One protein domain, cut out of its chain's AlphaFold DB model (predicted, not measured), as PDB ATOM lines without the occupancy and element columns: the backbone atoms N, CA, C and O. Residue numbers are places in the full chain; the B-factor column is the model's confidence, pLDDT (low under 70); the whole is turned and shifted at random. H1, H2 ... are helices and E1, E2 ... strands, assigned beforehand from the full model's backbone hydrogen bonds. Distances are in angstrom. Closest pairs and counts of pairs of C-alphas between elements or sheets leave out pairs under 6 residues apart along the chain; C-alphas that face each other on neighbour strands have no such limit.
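AT A GLANCE: This is residues 4 to 115 of the 228 residues of an uncharacterized protein of Haloarcula sp. Atlit-7R (UniProt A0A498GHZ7). A strongly twisted sheet of four strands forms a meander, each strand the antiparallel neighbour of the one before, with H2 across one face and short H3 on the same face. H1 crosses E1, and the long stretch of residues 12 to 35 wraps round the sheet to H2. The printed part has 112 residues, in the order H1 H2 E1 E2 E3 E4 H3 H4; under half are in named elements, of mixed class. It is compact and rounded, radius of gyration of the C-alphas 12.6 A, spanning 32 by 31 by 26 A.

IN THESE COORDINATES: E2, residues 69 to 79, is 26.6 A long and bends by 71 degrees at residue 72. E1 is residues 57 to 62, E3 83 to 90 at 20.4 A, and E4 93 to 98. H1, residues 4 to 11, begins at C-alpha 4 (56.350, 45.169, 63.258). H2 is residues 36 to 43, H3 99 to 102, and H4 106 to 109, ending at C-alpha 109 (42.505, 41.390, 68.971).

HOW THE PARTS SIT: Hairpin E1 and E2 has N 59 and O 74 at 2.9 A, E2 and E3 N 77 and O 85 at 3.1 A, E3 and E4 N 88 and O 95 at 3.1 A, each within hydrogen-bond range. Residues 18 to 19 pair in parallel with 72 to 73 of E2. H2 is 8.5 A over the sheet, across the strands at 80 degrees to E2 on the local plane. H2 touches H3, closest C-alphas Arg 37 and Ala 99, 6.5 A. H1 is over E1, height over the sheet 9.7 A; H4 only grazes the sheet. Every O i to N i+4 pair is within hydrogen-bond range in H1 and H2; H3 and H4 are too short for one.

THE WHOLE: The farthest C-alphas, Gly 31 and Asp 53, are 35.2 A apart. The printed part has no cut. The links H1 to H2 and H2 to E1 are long. Mean pLDDT of the printed part is 92.3; no printed residue is under 70.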
ATOM      1  N   LEU A   4      56.933  44.674  62.013       77.50
ATOM      2  CA  LEU A   4      56.350  45.169  63.258       77.50
ATOM      3  C   LEU A   4      56.590  44.241  64.450       77.50
ATOM      4  O   LEU A   4      56.888  44.729  65.538       77.50
ATOM      5  N   PHE A   5      56.511  42.924  64.249       81.06
ATOM      6  CA  PHE A   5      56.763  41.963  65.319       81.06
ATOM      7  C   PHE A   5      58.196  42.071  65.846       81.06
ATOM      8  O   PHE A   5      58.402  42.235  67.043       81.06
ATOM      9  N   GLU A   6      59.189  42.065  64.955       81.44
ATOM     10  CA  GLU A   6      60.605  42.183  65.338       81.44
ATOM     11  C   GLU A   6      60.888  43.491  66.088       81.44
ATOM     12  O   GLU A   6      61.626  43.514  67.076       81.44
ATOM     13  N   HIS A   7      60.262  44.587  65.650       82.38
ATOM     14  CA  HIS A   7      60.374  45.868  66.336       82.38
ATOM     15  C   HIS A   7      59.846  45.795  67.769       82.38
ATOM     16  O   HIS A   7      60.530  46.228  68.696       82.38
ATOM     17  N   ALA A   8      58.668  45.215  67.974       80.81
ATOM     18  CA  ALA A   8      58.085  45.114  69.300       80.81
ATOM     19  C   ALA A   8      58.834  44.148  70.218       80.81
ATOM     20  O   ALA A   8      59.063  44.476  71.379       80.81
ATOM     21  N   VAL A   9      59.302  43.006  69.701       85.69
ATOM     22  CA  VAL A   9      60.151  42.082  70.472       85.69
ATOM     23  C   VAL A   9      61.422  42.777  70.958       85.69
ATOM     24  O   VAL A   9      61.874  42.509  72.067       85.69
ATOM     25  N   SER A  10      61.982  43.709  70.180       83.88
ATOM     26  CA  SER A  10      63.162  44.478  70.599       83.88
ATOM     27  C   SER A  10      62.896  45.491  71.724       83.88
ATOM     28  O   SER A  10      63.839  45.911  72.397       83.88
ATOM     29  N   GLN A  11      61.638  45.900  71.918       84.56
ATOM     30  CA  GLN A  11      61.225  46.879  72.931       84.56
ATOM     31  C   GLN A  11      60.620  46.228  74.176       84.56
ATOM     32  O   GLN A  11      60.615  46.837  75.245       84.56
ATOM     33  N   PHE A  12      60.125  45.002  74.043       90.69
ATOM     34  CA  PHE A  12      59.487  44.263  75.117       90.69
ATOM     35  C   PHE A  12      60.508  43.537  76.003       90.69
ATOM     36  O   PHE A  12      61.522  43.022  75.533       90.69
ATOM     37  N   SER A  13      60.208  43.452  77.299       91.50
ATOM     38  CA  SER A  13      60.994  42.684  78.265       91.50
ATOM     39  C   SER A  13      60.069  41.908  79.208       91.50
ATOM     40  O   SER A  13      59.331  42.539  79.974       91.50
ATOM     41  N   PRO A  14      60.134  40.560  79.224       91.94
ATOM     42  CA  PRO A  14      59.375  39.740  80.169       91.94
ATOM     43  C   PRO A  14      59.634  40.077  81.645       91.94
ATOM     44  O   PRO A  14      58.761  39.860  82.477       91.94
ATOM     45  N   ASP A  15      60.812  40.620  81.978       89.75
ATOM     46  CA  ASP A  15      61.202  40.927  83.361       89.75
ATOM     47  C   ASP A  15      60.456  42.133  83.955       89.75
ATOM     48  O   ASP A  15      60.350  42.263  85.176       89.75
ATOM     49  N   SER A  16      59.991  43.051  83.103       90.56
ATOM     50  CA  SER A  16      59.308  44.283  83.520       90.56
ATOM     51  C   SER A  16      57.829  44.318  83.153       90.56
ATOM     52  O   SER A  16      57.109  45.159  83.686       90.56
ATOM     53  N   ALA A  17      57.392  43.440  82.252       94.00
ATOM     54  CA  ALA A  17      56.015  43.377  81.793       94.00
ATOM     55  C   ALA A  17      55.103  42.628  82.779       94.00
ATOM     56  O   ALA A  17      55.538  41.732  83.508       94.00
ATOM     57  N   SER A  18      53.815  42.966  82.776       95.06
ATOM     58  CA  SER A  18      52.791  42.305  83.594       95.06
ATOM     59  C   SER A  18      51.908  41.373  82.772       95.06
ATOM     60  O   SER A  18      51.575  41.661  81.624       95.06
ATOM     61  N   LEU A  19      51.495  40.254  83.373       96.38
ATOM     62  CA  LEU A  19      50.473  39.400  82.776       96.38
ATOM     63  C   LEU A  19      49.162  40.189  82.681       96.38
ATOM     64  O   LEU A  19      48.774  40.858  83.638       96.38
ATOM     65  N   ALA A  20      48.494  40.112  81.536       96.38
ATOM     66  CA  ALA A  20      47.260  40.836  81.287       96.38
ATOM     67  C   ALA A  20      46.163  40.401  82.265       96.38
ATOM     68  O   ALA A  20      45.847  39.211  82.364       96.38
ATOM     69  N   VAL A  21      45.572  41.378  82.954       95.50
ATOM     70  CA  VAL A  21      44.405  41.165  83.809       95.50
ATOM     71  C   VAL A  21      43.162  41.207  82.932       95.50
ATOM     72  O   VAL A  21      42.863  42.234  82.326       95.50
ATOM     73  N   ALA A  22      42.448  40.090  82.857       92.69
ATOM     74  CA  ALA A  22      41.272  39.941  82.020       92.69
ATOM     75  C   ALA A  22      39.997  39.955  82.865       92.69
ATOM     76  O   ALA A  22      39.857  39.223  83.846       92.69
ATOM     77  N   ASP A  23      39.032  40.764  82.439       91.56
ATOM     78  CA  ASP A  23      37.653  40.680  82.897       91.56
ATOM     79  C   ASP A  23      36.761  39.952  81.874       91.56
ATOM     80  O   ASP A  23      37.195  39.483  80.817       91.56
ATOM     81  N   THR A  24      35.468  39.842  82.185       88.06
ATOM     82  CA  THR A  24      34.495  39.166  81.313       88.06
ATOM     83  C   THR A  24      34.348  39.839  79.945       88.06
ATOM     84  O   THR A  24      33.971  39.172  78.987       88.06
ATOM     85  N   SER A  25      34.621  41.141  79.833       90.06
ATOM     86  CA  SER A  25      34.589  41.850  78.553       90.06
ATOM     87  C   SER A  25      35.813  41.527  77.700       90.06
ATOM     88  O   SER A  25      35.662  41.303  76.505       90.06
ATOM     89  N   ASN A  26      36.995  41.379  78.308       91.31
ATOM     90  CA  ASN A  26      38.208  40.976  77.590       91.31
ATOM     91  C   ASN A  26      38.101  39.560  77.006       91.31
ATOM     92  O   ASN A  26      38.649  39.286  75.941       91.31
ATOM     93  N   LEU A  27      37.385  38.669  77.693       91.94
ATOM     94  CA  LEU A  27      37.146  37.291  77.252       91.94
ATOM     95  C   LEU A  27      35.834  37.123  76.468       91.94
ATOM     96  O   LEU A  27      35.467  36.002  76.112       91.94
ATOM     97  N   ALA A  28      35.111  38.212  76.195       91.94
ATOM     98  CA  ALA A  28      33.899  38.154  75.391       91.94
ATOM     99  C   ALA A  28      34.227  37.762  73.946       91.94
ATOM    100  O   ALA A  28      35.259  38.148  73.399       91.94
ATOM    101  N   ALA A  29      33.327  36.992  73.334       90.38
ATOM    102  CA  ALA A  29      33.511  36.516  71.974       90.38
ATOM    103  C   ALA A  29      33.376  37.646  70.939       90.38
ATOM    104  O   ALA A  29      32.383  38.377  70.940       90.38
ATOM    105  N   THR A  30      34.324  37.718  70.011       86.12
ATOM    106  CA  THR A  30      34.338  38.584  68.832       86.12
ATOM    107  C   THR A  30      33.800  37.850  67.599       86.12
ATOM    108  O   THR A  30      33.664  36.622  67.575       86.12
ATOM    109  N   GLY A  31      33.455  38.609  66.553       76.25
ATOM    110  CA  GLY A  31      32.984  38.049  65.280       76.25
ATOM    111  C   GLY A  31      34.087  37.383  64.449       76.25
ATOM    112  O   GLY A  31      33.820  36.380  63.788       76.25
ATOM    113  N   ASP A  32      35.316  37.901  64.530       84.06
ATOM    114  CA  ASP A  32      36.457  37.450  63.733       84.06
ATOM    115  C   ASP A  32      37.511  36.763  64.605       84.06
ATOM    116  O   ASP A  32      37.934  37.286  65.636       84.06
ATOM    117  N   ALA A  33      37.960  35.584  64.168       93.00
ATOM    118  CA  ALA A  33      38.970  34.810  64.876       93.00
ATOM    119  C   ALA A  33      40.385  35.253  64.477       93.00
ATOM    120  O   ALA A  33      40.785  35.118  63.319       93.00
ATOM    121  N   VAL A  34      41.165  35.708  65.453       94.75
ATOM    122  CA  VAL A  34      42.588  36.008  65.299       94.75
ATOM    123  C   VAL A  34      43.384  34.694  65.217       94.75
ATOM    124  O   VAL A  34      43.144  33.774  66.008       94.75
ATOM    125  N   PRO A  35      44.362  34.565  64.298       94.50
ATOM    126  CA  PRO A  35      45.207  33.378  64.155       94.50
ATOM    127  C   PRO A  35      46.274  33.301  65.262       94.50
ATOM    128  O   PRO A  35      47.477  33.389  65.019       94.50
ATOM    129  N   VAL A  36      45.834  33.106  66.505       95.81
ATOM    130  CA  VAL A  36      46.691  33.162  67.702       95.81
ATOM    131  C   VAL A  36      47.706  32.025  67.793       95.81
ATOM    132  O   VAL A  36      48.773  32.203  68.369       95.81
ATOM    133  N   ARG A  37      47.420  30.864  67.188       95.31
ATOM    134  CA  ARG A  37      48.342  29.716  67.180       95.31
ATOM    135  C   ARG A  37      49.616  30.010  66.372       95.31
ATOM    136  O   ARG A  37      50.684  29.927  66.966       95.31
ATOM    137  N   PRO A  38      49.539  30.436  65.091       94.19
ATOM    138  CA  PRO A  38      50.716  30.911  64.365       94.19
ATOM    139  C   PRO A  38      51.492  32.016  65.086       94.19
ATOM    140  O   PRO A  38      52.717  31.993  65.074       94.19
ATOM    141  N   ILE A  39      50.793  32.965  65.724       94.31
ATOM    142  CA  ILE A  39      51.432  34.045  66.493       94.31
ATOM    143  C   ILE A  39      52.257  33.462  67.649       94.31
ATOM    144  O   ILE A  39      53.428  33.801  67.798       94.31
ATOM    145  N   ALA A  40      51.665  32.570  68.442       94.44
ATOM    146  CA  ALA A  40      52.315  31.962  69.595       94.44
ATOM    147  C   ALA A  40      53.465  31.020  69.214       94.44
ATOM    148  O   ALA A  40      54.539  31.085  69.807       94.44
ATOM    149  N   GLU A  41      53.259  30.177  68.198       92.25
ATOM    150  CA  GLU A  41      54.307  29.312  67.647       92.25
ATOM    151  C   GLU A  41      55.488  30.145  67.154       92.25
ATOM    152  O   GLU A  41      56.638  29.774  67.376       92.25
ATOM    153  N   PHE A  42      55.210  31.292  66.527       90.56
ATOM    154  CA  PHE A  42      56.267  32.176  66.080       90.56
ATOM    155  C   PHE A  42      57.005  32.859  67.234       90.56
ATOM    156  O   PHE A  42      58.235  32.844  67.269       90.56
ATOM    157  N   ALA A  43      56.270  33.385  68.215       93.12
ATOM    158  CA  ALA A  43      56.849  33.957  69.426       93.12
ATOM    159  C   ALA A  43      57.757  32.958  70.166       93.12
ATOM    160  O   ALA A  43      58.785  33.351  70.710       93.12
ATOM    161  N   GLY A  44      57.440  31.661  70.107       92.12
ATOM    162  CA  GLY A  44      58.263  30.591  70.673       92.12
ATOM    163  C   GLY A  44      59.652  30.419  70.050       92.12
ATOM    164  O   GLY A  44      60.497  29.767  70.656       92.12
ATOM    165  N   TYR A  45      59.933  31.006  68.881       91.44
ATOM    166  CA  TYR A  45      61.290  31.027  68.317       91.44
ATOM    167  C   TYR A  45      62.169  32.155  68.879       91.44
ATOM    168  O   TYR A  45      63.358  32.213  68.555       91.44
ATOM    169  N   HIS A  46      61.611  33.045  69.703       91.00
ATOM    170  CA  HIS A  46      62.328  34.158  70.315       91.00
ATOM    171  C   HIS A  46      62.589  33.875  71.794       91.00
ATOM    172  O   HIS A  46      61.731  34.103  72.645       91.00
ATOM    173  N   ASP A  47      63.816  33.457  72.119       91.12
ATOM    174  CA  ASP A  47      64.236  33.206  73.508       91.12
ATOM    175  C   ASP A  47      63.997  34.426  74.422       91.12
ATOM    176  O   ASP A  47      63.705  34.267  75.604       91.12
ATOM    177  N   SER A  48      64.057  35.646  73.872       92.62
ATOM    178  CA  SER A  48      63.791  36.902  74.590       92.62
ATOM    179  C   SER A  48      62.346  37.068  75.068       92.62
ATOM    180  O   SER A  48      62.095  37.929  75.903       92.62
ATOM    181  N   LEU A  49      61.406  36.278  74.547       95.06
ATOM    182  CA  LEU A  49      60.012  36.251  74.989       95.06
ATOM    183  C   LEU A  49      59.742  35.147  76.017       95.06
ATOM    184  O   LEU A  49      58.617  35.022  76.493       95.06
ATOM    185  N   SER A  50      60.739  34.338  76.376       95.62
ATOM    186  CA  SER A  50      60.557  33.295  77.387       95.62
ATOM    187  C   SER A  50      60.376  33.914  78.771       95.62
ATOM    188  O   SER A  50      61.137  34.795  79.175       95.62
ATOM    189  N   HIS A  51      59.385  33.439  79.523       94.38
ATOM    190  CA  HIS A  51      59.185  33.872  80.900       94.38
ATOM    191  C   HIS A  51      60.383  33.433  81.773       94.38
ATOM    192  O   HIS A  51      60.790  32.272  81.702       94.38
ATOM    193  N   PRO A  52      60.933  34.298  82.649       90.25
ATOM    194  CA  PRO A  52      62.177  34.007  83.375       90.25
ATOM    195  C   PRO A  52      62.083  32.781  84.298       90.25
ATOM    196  O   PRO A  52      63.025  31.997  84.396       90.25
ATOM    197  N   ASP A  53      60.932  32.600  84.954       90.81
ATOM    198  CA  ASP A  53      60.730  31.549  85.966       90.81
ATOM    199  C   ASP A  53      59.769  30.421  85.548       90.81
ATOM    200  O   ASP A  53      59.473  29.529  86.349       90.81
ATOM    201  N   ARG A  54      59.199  30.471  84.339       90.75
ATOM    202  CA  ARG A  54      58.108  29.576  83.921       90.75
ATOM    203  C   ARG A  54      58.284  29.151  82.478       90.75
ATOM    204  O   ARG A  54      58.837  29.894  81.681       90.75
ATOM    205  N   ASP A  55      57.762  27.978  82.144       92.25
ATOM    206  CA  ASP A  55      57.792  27.433  80.783       92.25
ATOM    207  C   ASP A  55      56.686  28.048  79.907       92.25
ATOM    208  O   ASP A  55      55.772  27.369  79.428       92.25
ATOM    209  N   TRP A  56      56.704  29.380  79.820       96.12
ATOM    210  CA  TRP A  56      55.727  30.195  79.110       96.12
ATOM    211  C   TRP A  56      56.419  31.077  78.083       96.12
ATOM    212  O   TRP A  56      57.512  31.593  78.317       96.12
ATOM    213  N   ILE A  57      55.716  31.319  76.987       97.19
ATOM    214  CA  ILE A  57      56.064  32.334  76.000       97.19
ATOM    215  C   ILE A  57      55.214  33.570  76.301       97.19
ATOM    216  O   ILE A  57      53.985  33.497  76.285       97.19
ATOM    217  N   CYS A  58      55.855  34.694  76.601       97.31
ATOM    218  CA  CYS A  58      55.207  35.978  76.842       97.31
ATOM    219  C   CYS A  58      54.930  36.663  75.502       97.31
ATOM    220  O   CYS A  58      55.856  37.103  74.825       97.31
ATOM    221  N   ILE A  59      53.659  36.760  75.115       96.00
ATOM    222  CA  ILE A  59      53.241  37.410  73.871       96.00
ATOM    223  C   ILE A  59      52.813  38.841  74.208       96.00
ATOM    224  O   ILE A  59      51.784  39.006  74.875       96.00
ATOM    225  N   PRO A  60      53.566  39.866  73.771       95.19
ATOM    226  CA  PRO A  60      53.261  41.255  74.094       95.19
ATOM    227  C   PRO A  60      51.899  41.664  73.534       95.19
ATOM    228  O   PRO A  60      51.526  41.258  72.428       95.19
ATOM    229  N   LEU A  61      51.166  42.472  74.291       94.62
ATOM    230  CA  LEU A  61      49.917  43.063  73.839       94.62
ATOM    231  C   LEU A  61      50.165  44.393  73.133       94.62
ATOM    232  O   LEU A  61      51.127  45.103  73.413       94.62
ATOM    233  N   HIS A  62      49.253  44.736  72.234       93.50
ATOM    234  CA  HIS A  62      49.084  46.100  71.764       93.50
ATOM    235  C   HIS A  62      47.908  46.782  72.458       93.50
ATOM    236  O   HIS A  62      47.073  46.137  73.102       93.50
ATOM    237  N   GLU A  63      47.811  48.095  72.275       92.06
ATOM    238  CA  GLU A  63      46.572  48.819  72.535       92.06
ATOM    239  C   GLU A  63      45.408  48.241  71.693       92.06
ATOM    240  O   GLU A  63      45.633  47.707  70.604       92.06
ATOM    241  N   PRO A  64      44.145  48.362  72.144       88.12
ATOM    242  CA  PRO A  64      42.997  47.764  71.448       88.12
ATOM    243  C   PRO A  64      42.871  48.176  69.968       88.12
ATOM    244  O   PRO A  64      42.616  47.347  69.088       88.12
ATOM    245  N   ASP A  65      43.132  49.453  69.683       86.38
ATOM    246  CA  ASP A  65      42.885  50.076  68.378       86.38
ATOM    247  C   ASP A  65      44.170  50.466  67.624       86.38
ATOM    248  O   ASP A  65      44.098  51.118  66.583       86.38
ATOM    249  N   SER A  66      45.357  50.094  68.116       89.94
ATOM    250  CA  SER A  66      46.632  50.496  67.506       89.94
ATOM    251  C   SER A  66      47.679  49.382  67.583       89.94
ATOM    252  O   SER A  66      47.565  48.472  68.393       89.94
ATOM    253  N   ALA A  67      48.718  49.442  66.746       89.81
ATOM    254  CA  ALA A  67      49.871  48.538  66.844       89.81
ATOM    255  C   ALA A  67      50.942  49.044  67.829       89.81
ATOM    256  O   ALA A  67      52.110  48.674  67.720       89.81
ATOM    257  N   VAL A  68      50.580  49.920  68.772       90.50
ATOM    258  CA  VAL A  68      51.492  50.373  69.826       90.50
ATOM    259  C   VAL A  68      51.601  49.275  70.884       90.50
ATOM    260  O   VAL A  68      50.574  48.908  71.456       90.50
ATOM    261  N   PRO A  69      52.805  48.728  71.138       90.12
ATOM    262  CA  PRO A  69      52.993  47.720  72.172       90.12
ATOM    263  C   PRO A  69      52.757  48.321  73.561       90.12
ATOM    264  O   PRO A  69      53.081  49.484  73.812       90.12
ATOM    265  N   THR A  70      52.210  47.517  74.465       92.19
ATOM    266  CA  THR A  70      52.037  47.856  75.880       92.19
ATOM    267  C   THR A  70      53.088  47.148  76.740       92.19
ATOM    268  O   THR A  70      53.857  46.314  76.259       92.19
ATOM    269  N   ASP A  71      53.101  47.455  78.039       93.38
ATOM    270  CA  ASP A  71      53.896  46.728  79.040       93.38
ATOM    271  C   ASP A  71      53.168  45.469  79.563       93.38
ATOM    272  O   ASP A  71      53.512  44.928  80.616       93.38
ATOM    273  N   GLU A  72      52.138  44.997  78.854       95.81
ATOM    274  CA  GLU A  72      51.352  43.817  79.213       95.81
ATOM    275  C   GLU A  72      51.577  42.671  78.225       95.81
ATOM    276  O   GLU A  72      51.902  42.876  77.053       95.81
ATOM    277  N   TYR A  73      51.377  41.439  78.686       96.44
ATOM    278  CA  TYR A  73      51.470  40.252  77.842       96.44
ATOM    279  C   TYR A  73      50.400  39.221  78.182       96.44
ATOM    280  O   TYR A  73      49.901  39.163  79.303       96.44
ATOM    281  N   VAL A  74      50.099  38.348  77.225       97.38
ATOM    282  CA  VAL A  74      49.423  37.070  77.492       97.38
ATOM    283  C   VAL A  74      50.448  35.951  77.440       97.38
ATOM    284  O   VAL A  74      51.345  35.961  76.596       97.38
ATOM    285  N   ALA A  75      50.362  34.999  78.363       97.56
ATOM    286  CA  ALA A  75      51.280  33.867  78.368       97.56
ATOM    287  C   ALA A  75      50.732  32.749  77.480       97.56
ATOM    288  O   ALA A  75      49.532  32.495  77.463       97.56
ATOM    289  N   TYR A  76      51.608  32.046  76.776       97.94
ATOM    290  CA  TYR A  76      51.271  30.863  75.995       97.94
ATOM    291  C   TYR A  76      52.095  29.663  76.450       97.94
ATOM    292  O   TYR A  76      53.277  29.793  76.771       97.94
ATOM    293  N   THR A  77      51.479  28.483  76.455       96.69
ATOM    294  CA  THR A  77      52.172  27.214  76.689       96.69
ATOM    295  C   THR A  77      51.448  26.069  75.976       96.69
ATOM    296  O   THR A  77      50.219  26.081  75.840       96.69
ATOM    297  N   ASP A  78      52.201  25.070  75.513       95.06
ATOM    298  CA  ASP A  78      51.648  23.810  75.007       95.06
ATOM    299  C   ASP A  78      51.631  22.787  76.146       95.06
ATOM    300  O   ASP A  78      52.606  22.091  76.422       95.06
ATOM    301  N   HIS A  79      50.526  22.762  76.886       91.56
ATOM    302  CA  HIS A  79      50.408  21.967  78.098       91.56
ATOM    303  C   HIS A  79      50.088  20.504  77.762       91.56
ATOM    304  O   HIS A  79      49.027  20.222  77.209       91.56
ATOM    305  N   ASP A  80      50.890  19.550  78.251       86.19
ATOM    306  CA  ASP A  80      50.782  18.102  77.968       86.19
ATOM    307  C   ASP A  80      49.352  17.520  77.961       86.19
ATOM    308  O   ASP A  80      49.013  16.653  77.157       86.19
ATOM    309  N   VAL A  81      48.500  17.967  78.893       88.75
ATOM    310  CA  VAL A  81      47.107  17.495  79.036       88.75
ATOM    311  C   VAL A  81      46.073  18.369  78.316       88.75
ATOM    312  O   VAL A  81      45.045  17.859  77.878       88.75
ATOM    313  N   ARG A  82      46.291  19.687  78.247       86.88
ATOM    314  CA  ARG A  82      45.285  20.665  77.787       86.88
ATOM    315  C   ARG A  82      45.551  21.135  76.354       86.88
ATOM    316  O   ARG A  82      44.698  21.799  75.774       86.88
ATOM    317  N   GLY A  83      46.691  20.745  75.792       93.25
ATOM    318  CA  GLY A  83      47.217  21.256  74.541       93.25
ATOM    319  C   GLY A  83      47.591  22.729  74.656       93.25
ATOM    320  O   GLY A  83      47.906  23.243  75.730       93.25
ATOM    321  N   GLN A  84      47.498  23.403  73.520       96.44
ATOM    322  CA  GLN A  84      47.859  24.801  73.352       96.44
ATOM    323  C   GLN A  84      46.864  25.719  74.075       96.44
ATOM    324  O   GLN A  84      45.692  25.810  73.692       96.44
ATOM    325  N   ILE A  85      47.342  26.411  75.108       97.44
ATOM    326  CA  ILE A  85      46.542  27.306  75.948       97.44
ATOM    327  C   ILE A  85      47.207  28.676  76.086       97.44
ATOM    328  O   ILE A  85      48.432  28.800  76.070       97.44
ATOM    329  N   PHE A  86      46.369  29.693  76.255       98.00
ATOM    330  CA  PHE A  86      46.751  31.033  76.671       98.00
ATOM    331  C   PHE A  86      46.407  31.222  78.145       98.00
ATOM    332  O   PHE A  86      45.451  30.637  78.646       98.00
ATOM    333  N   LEU A  87      47.201  32.018  78.845       97.44
ATOM    334  CA  LEU A  87      47.056  32.315  80.260       97.44
ATOM    335  C   LEU A  87      46.896  33.823  80.425       97.44
ATOM    336  O   LEU A  87      47.661  34.600  79.851       97.44
ATOM    337  N   VAL A  88      45.914  34.199  81.235       96.88
ATOM    338  CA  VAL A  88      45.630  35.572  81.670       96.88
ATOM    339  C   VAL A  88      45.500  35.596  83.190       96.88
ATOM    340  O   VAL A  88      45.331  34.547  83.814       96.88
ATOM    341  N   GLU A  89      45.593  36.768  83.804       96.31
ATOM    342  CA  GLU A  89      45.250  36.932  85.215       96.31
ATOM    343  C   GLU A  89      43.751  37.216  85.356       96.31
ATOM    344  O   GLU A  89      43.227  38.136  84.734       96.31
ATOM    345  N   GLN A  90      43.060  36.455  86.201       94.25
ATOM    346  CA  GLN A  90      41.674  36.709  86.578       94.25
ATOM    347  C   GLN A  90      41.516  36.486  88.083       94.25
ATOM    348  O   GLN A  90      41.903  35.449  88.612       94.25
ATOM    349  N   ASP A  91      40.982  37.486  88.790       89.69
ATOM    350  CA  ASP A  91      40.785  37.451  90.248       89.69
ATOM    351  C   ASP A  91      42.057  37.084  91.057       89.69
ATOM    352  O   ASP A  91      41.981  36.528  92.154       89.69
ATOM    353  N   GLY A  92      43.243  37.428  90.534       89.12
ATOM    354  CA  GLY A  92      44.546  37.136  91.146       89.12
ATOM    355  C   GLY A  92      45.055  35.704  90.933       89.12
ATOM    356  O   GLY A  92      46.080  35.328  91.508       89.12
ATOM    357  N   GLU A  93      44.361  34.903  90.122       91.50
ATOM    358  CA  GLU A  93      44.779  33.568  89.689       91.50
ATOM    359  C   GLU A  93      45.053  33.536  88.176       91.50
ATOM    360  O   GLU A  93      44.691  34.452  87.439       91.50
ATOM    361  N   TYR A  94      45.730  32.484  87.702       92.88
ATOM    362  CA  TYR A  94      45.958  32.284  86.269       92.88
ATOM    363  C   TYR A  94      44.798  31.518  85.654       92.88
ATOM    364  O   TYR A  94      44.609  30.340  85.971       92.88
ATOM    365  N   GLU A  95      44.087  32.159  84.735       95.00
ATOM    366  CA  GLU A  95      42.995  31.537  84.001       95.00
ATOM    367  C   GLU A  95      43.502  30.991  82.654       95.00
ATOM    368  O   GLU A  95      44.044  31.746  81.839       95.00
ATOM    369  N   PRO A  96      43.371  29.676  82.403       95.25
ATOM    370  CA  PRO A  96      43.794  29.046  81.163       95.25
ATOM    371  C   PRO A  96      42.661  29.008  80.134       95.25
ATOM    372  O   PRO A  96      41.662  28.318  80.324       95.25
ATOM    373  N   VAL A  97      42.881  29.643  78.987       96.38
ATOM    374  CA  VAL A  97      41.945  29.689  77.860       96.38
ATOM    375  C   VAL A  97      42.493  28.846  76.699       96.38
ATOM    376  O   VAL A  97      43.626  29.067  76.265       96.38
ATOM    377  N   PRO A  98      41.740  27.870  76.158       96.62
ATOM    378  CA  PRO A  98      42.154  27.121  74.970       96.62
ATOM    379  C   PRO A  98      42.486  28.048  73.799       96.62
ATOM    380  O   PRO A  98      41.744  28.989  73.540       96.62
ATOM    381  N   ALA A  99      43.547  27.770  73.036       96.56
ATOM    382  CA  ALA A  99      43.975  28.652  71.941       96.56
ATOM    383  C   ALA A  99      42.873  28.944  70.906       96.56
ATOM    384  O   ALA A  99      42.773  30.056  70.392       96.56
ATOM    385  N   GLU A 100      42.027  27.956  70.611       94.62
ATOM    386  CA  GLU A 100      40.894  28.130  69.698       94.62
ATOM    387  C   GLU A 100      39.807  29.068  70.259       94.62
ATOM    388  O   GLU A 100      39.162  29.797  69.502       94.62
ATOM    389  N   GLU A 101      39.597  29.050  71.572       96.12
ATOM    390  CA  GLU A 101      38.657  29.940  72.252       96.12
ATOM    391  C   GLU A 101      39.256  31.337  72.394       96.12
ATOM    392  O   GLU A 101      38.627  32.311  71.990       96.12
ATOM    393  N   PHE A 102      40.511  31.421  72.848       97.12
ATOM    394  CA  PHE A 102      41.236  32.674  73.023       97.12
ATOM    395  C   PHE A 102      41.250  33.494  71.737       97.12
ATOM    396  O   PHE A 102      40.931  34.675  71.775       97.12
ATOM    397  N   GLY A 103      41.521  32.873  70.583       96.75
ATOM    398  CA  GLY A 103      41.553  33.579  69.299       96.75
ATOM    399  C   GLY A 103      40.242  34.256  68.896       96.75
ATOM    400  O   GLY A 103      40.255  35.095  68.003       96.75
ATOM    401  N   ARG A 104      39.122  33.932  69.549       96.81
ATOM    402  CA  ARG A 104      37.820  34.576  69.344       96.81
ATOM    403  C   ARG A 104      37.476  35.572  70.448       96.81
ATOM    404  O   ARG A 104      36.310  35.896  70.583       96.81
ATOM    405  N   THR A 105      38.426  36.001  71.273       96.19
ATOM    406  CA  THR A 105      38.174  36.959  72.360       96.19
ATOM    407  C   THR A 105      38.553  38.381  71.962       96.19
ATOM    408  O   THR A 105      39.404  38.577  71.089       96.19
ATOM    409  N   GLU A 106      37.975  39.375  72.640       94.94
ATOM    410  CA  GLU A 106      38.391  40.781  72.511       94.94
ATOM    411  C   GLU A 106      39.889  40.941  72.799       94.94
ATOM    412  O   GLU A 106      40.604  41.601  72.049       94.94
ATOM    413  N   LEU A 107      40.410  40.253  73.819       95.62
ATOM    414  CA  LEU A 107      41.826  40.315  74.177       95.62
ATOM    415  C   LEU A 107      42.754  39.772  73.080       95.62
ATOM    416  O   LEU A 107      43.866  40.272  72.911       95.62
ATOM    417  N   ALA A 108      42.318  38.787  72.291       96.25
ATOM    418  CA  ALA A 108      43.123  38.302  71.173       96.25
ATOM    419  C   ALA A 108      43.270  39.336  70.052       96.25
ATOM    420  O   ALA A 108      44.258  39.296  69.312       96.25
ATOM    421  N   THR A 109      42.349  40.297  69.937       94.75
ATOM    422  CA  THR A 109      42.505  41.390  68.971       94.75
ATOM    423  C   THR A 109      43.769  42.197  69.260       94.75
ATOM    424  O   THR A 109      44.444  42.607  68.317       94.75
ATOM    425  N   ASN A 110      44.186  42.323  70.521       94.62
ATOM    426  CA  ASN A 110      45.386  43.061  70.918       94.62
ATOM    427  C   ASN A 110      46.693  42.402  70.450       94.62
ATOM    428  O   ASN A 110      47.739  43.036  70.506       94.62
ATOM    429  N   ILE A 111      46.678  41.163  69.950       94.19
ATOM    430  CA  ILE A 111      47.872  40.506  69.386       94.19
ATOM    431  C   ILE A 111      47.808  40.347  67.861       94.19
ATOM    432  O   ILE A 111      48.730  39.806  67.254       94.19
ATOM    433  N   ARG A 112      46.741  40.834  67.211       92.88
ATOM    434  CA  ARG A 112      46.476  40.594  65.783       92.88
ATOM    435  C   ARG A 112      47.593  41.081  64.858       92.88
ATOM    436  O   ARG A 112      47.945  40.365  63.927       92.88
ATOM    437  N   PHE A 113      48.202  42.234  65.152       90.44
ATOM    438  CA  PHE A 113      49.231  42.867  64.308       90.44
ATOM    439  C   PHE A 113      50.575  42.108  64.265       90.44
ATOM    440  O   PHE A 113      51.448  42.409  63.444       90.44
ATOM    441  N   TRP A 114      50.742  41.077  65.103       89.88
ATOM    442  CA  TRP A 114      51.846  40.117  64.984       89.88
ATOM    443  C   TRP A 114      51.696  39.197  63.773       89.88
ATOM    444  O   TRP A 114      52.681  38.674  63.246       89.88
ATOM    445  N   HIS A 115      50.467  39.009  63.300       89.38
ATOM    446  CA  HIS A 115      50.190  38.252  62.096       89.38
ATOM    447  C   HIS A 115      50.184  39.173  60.871       89.38
ATOM    448  O   HIS A 115      49.613  40.258  60.896       89.38
TER     449      HIS A 115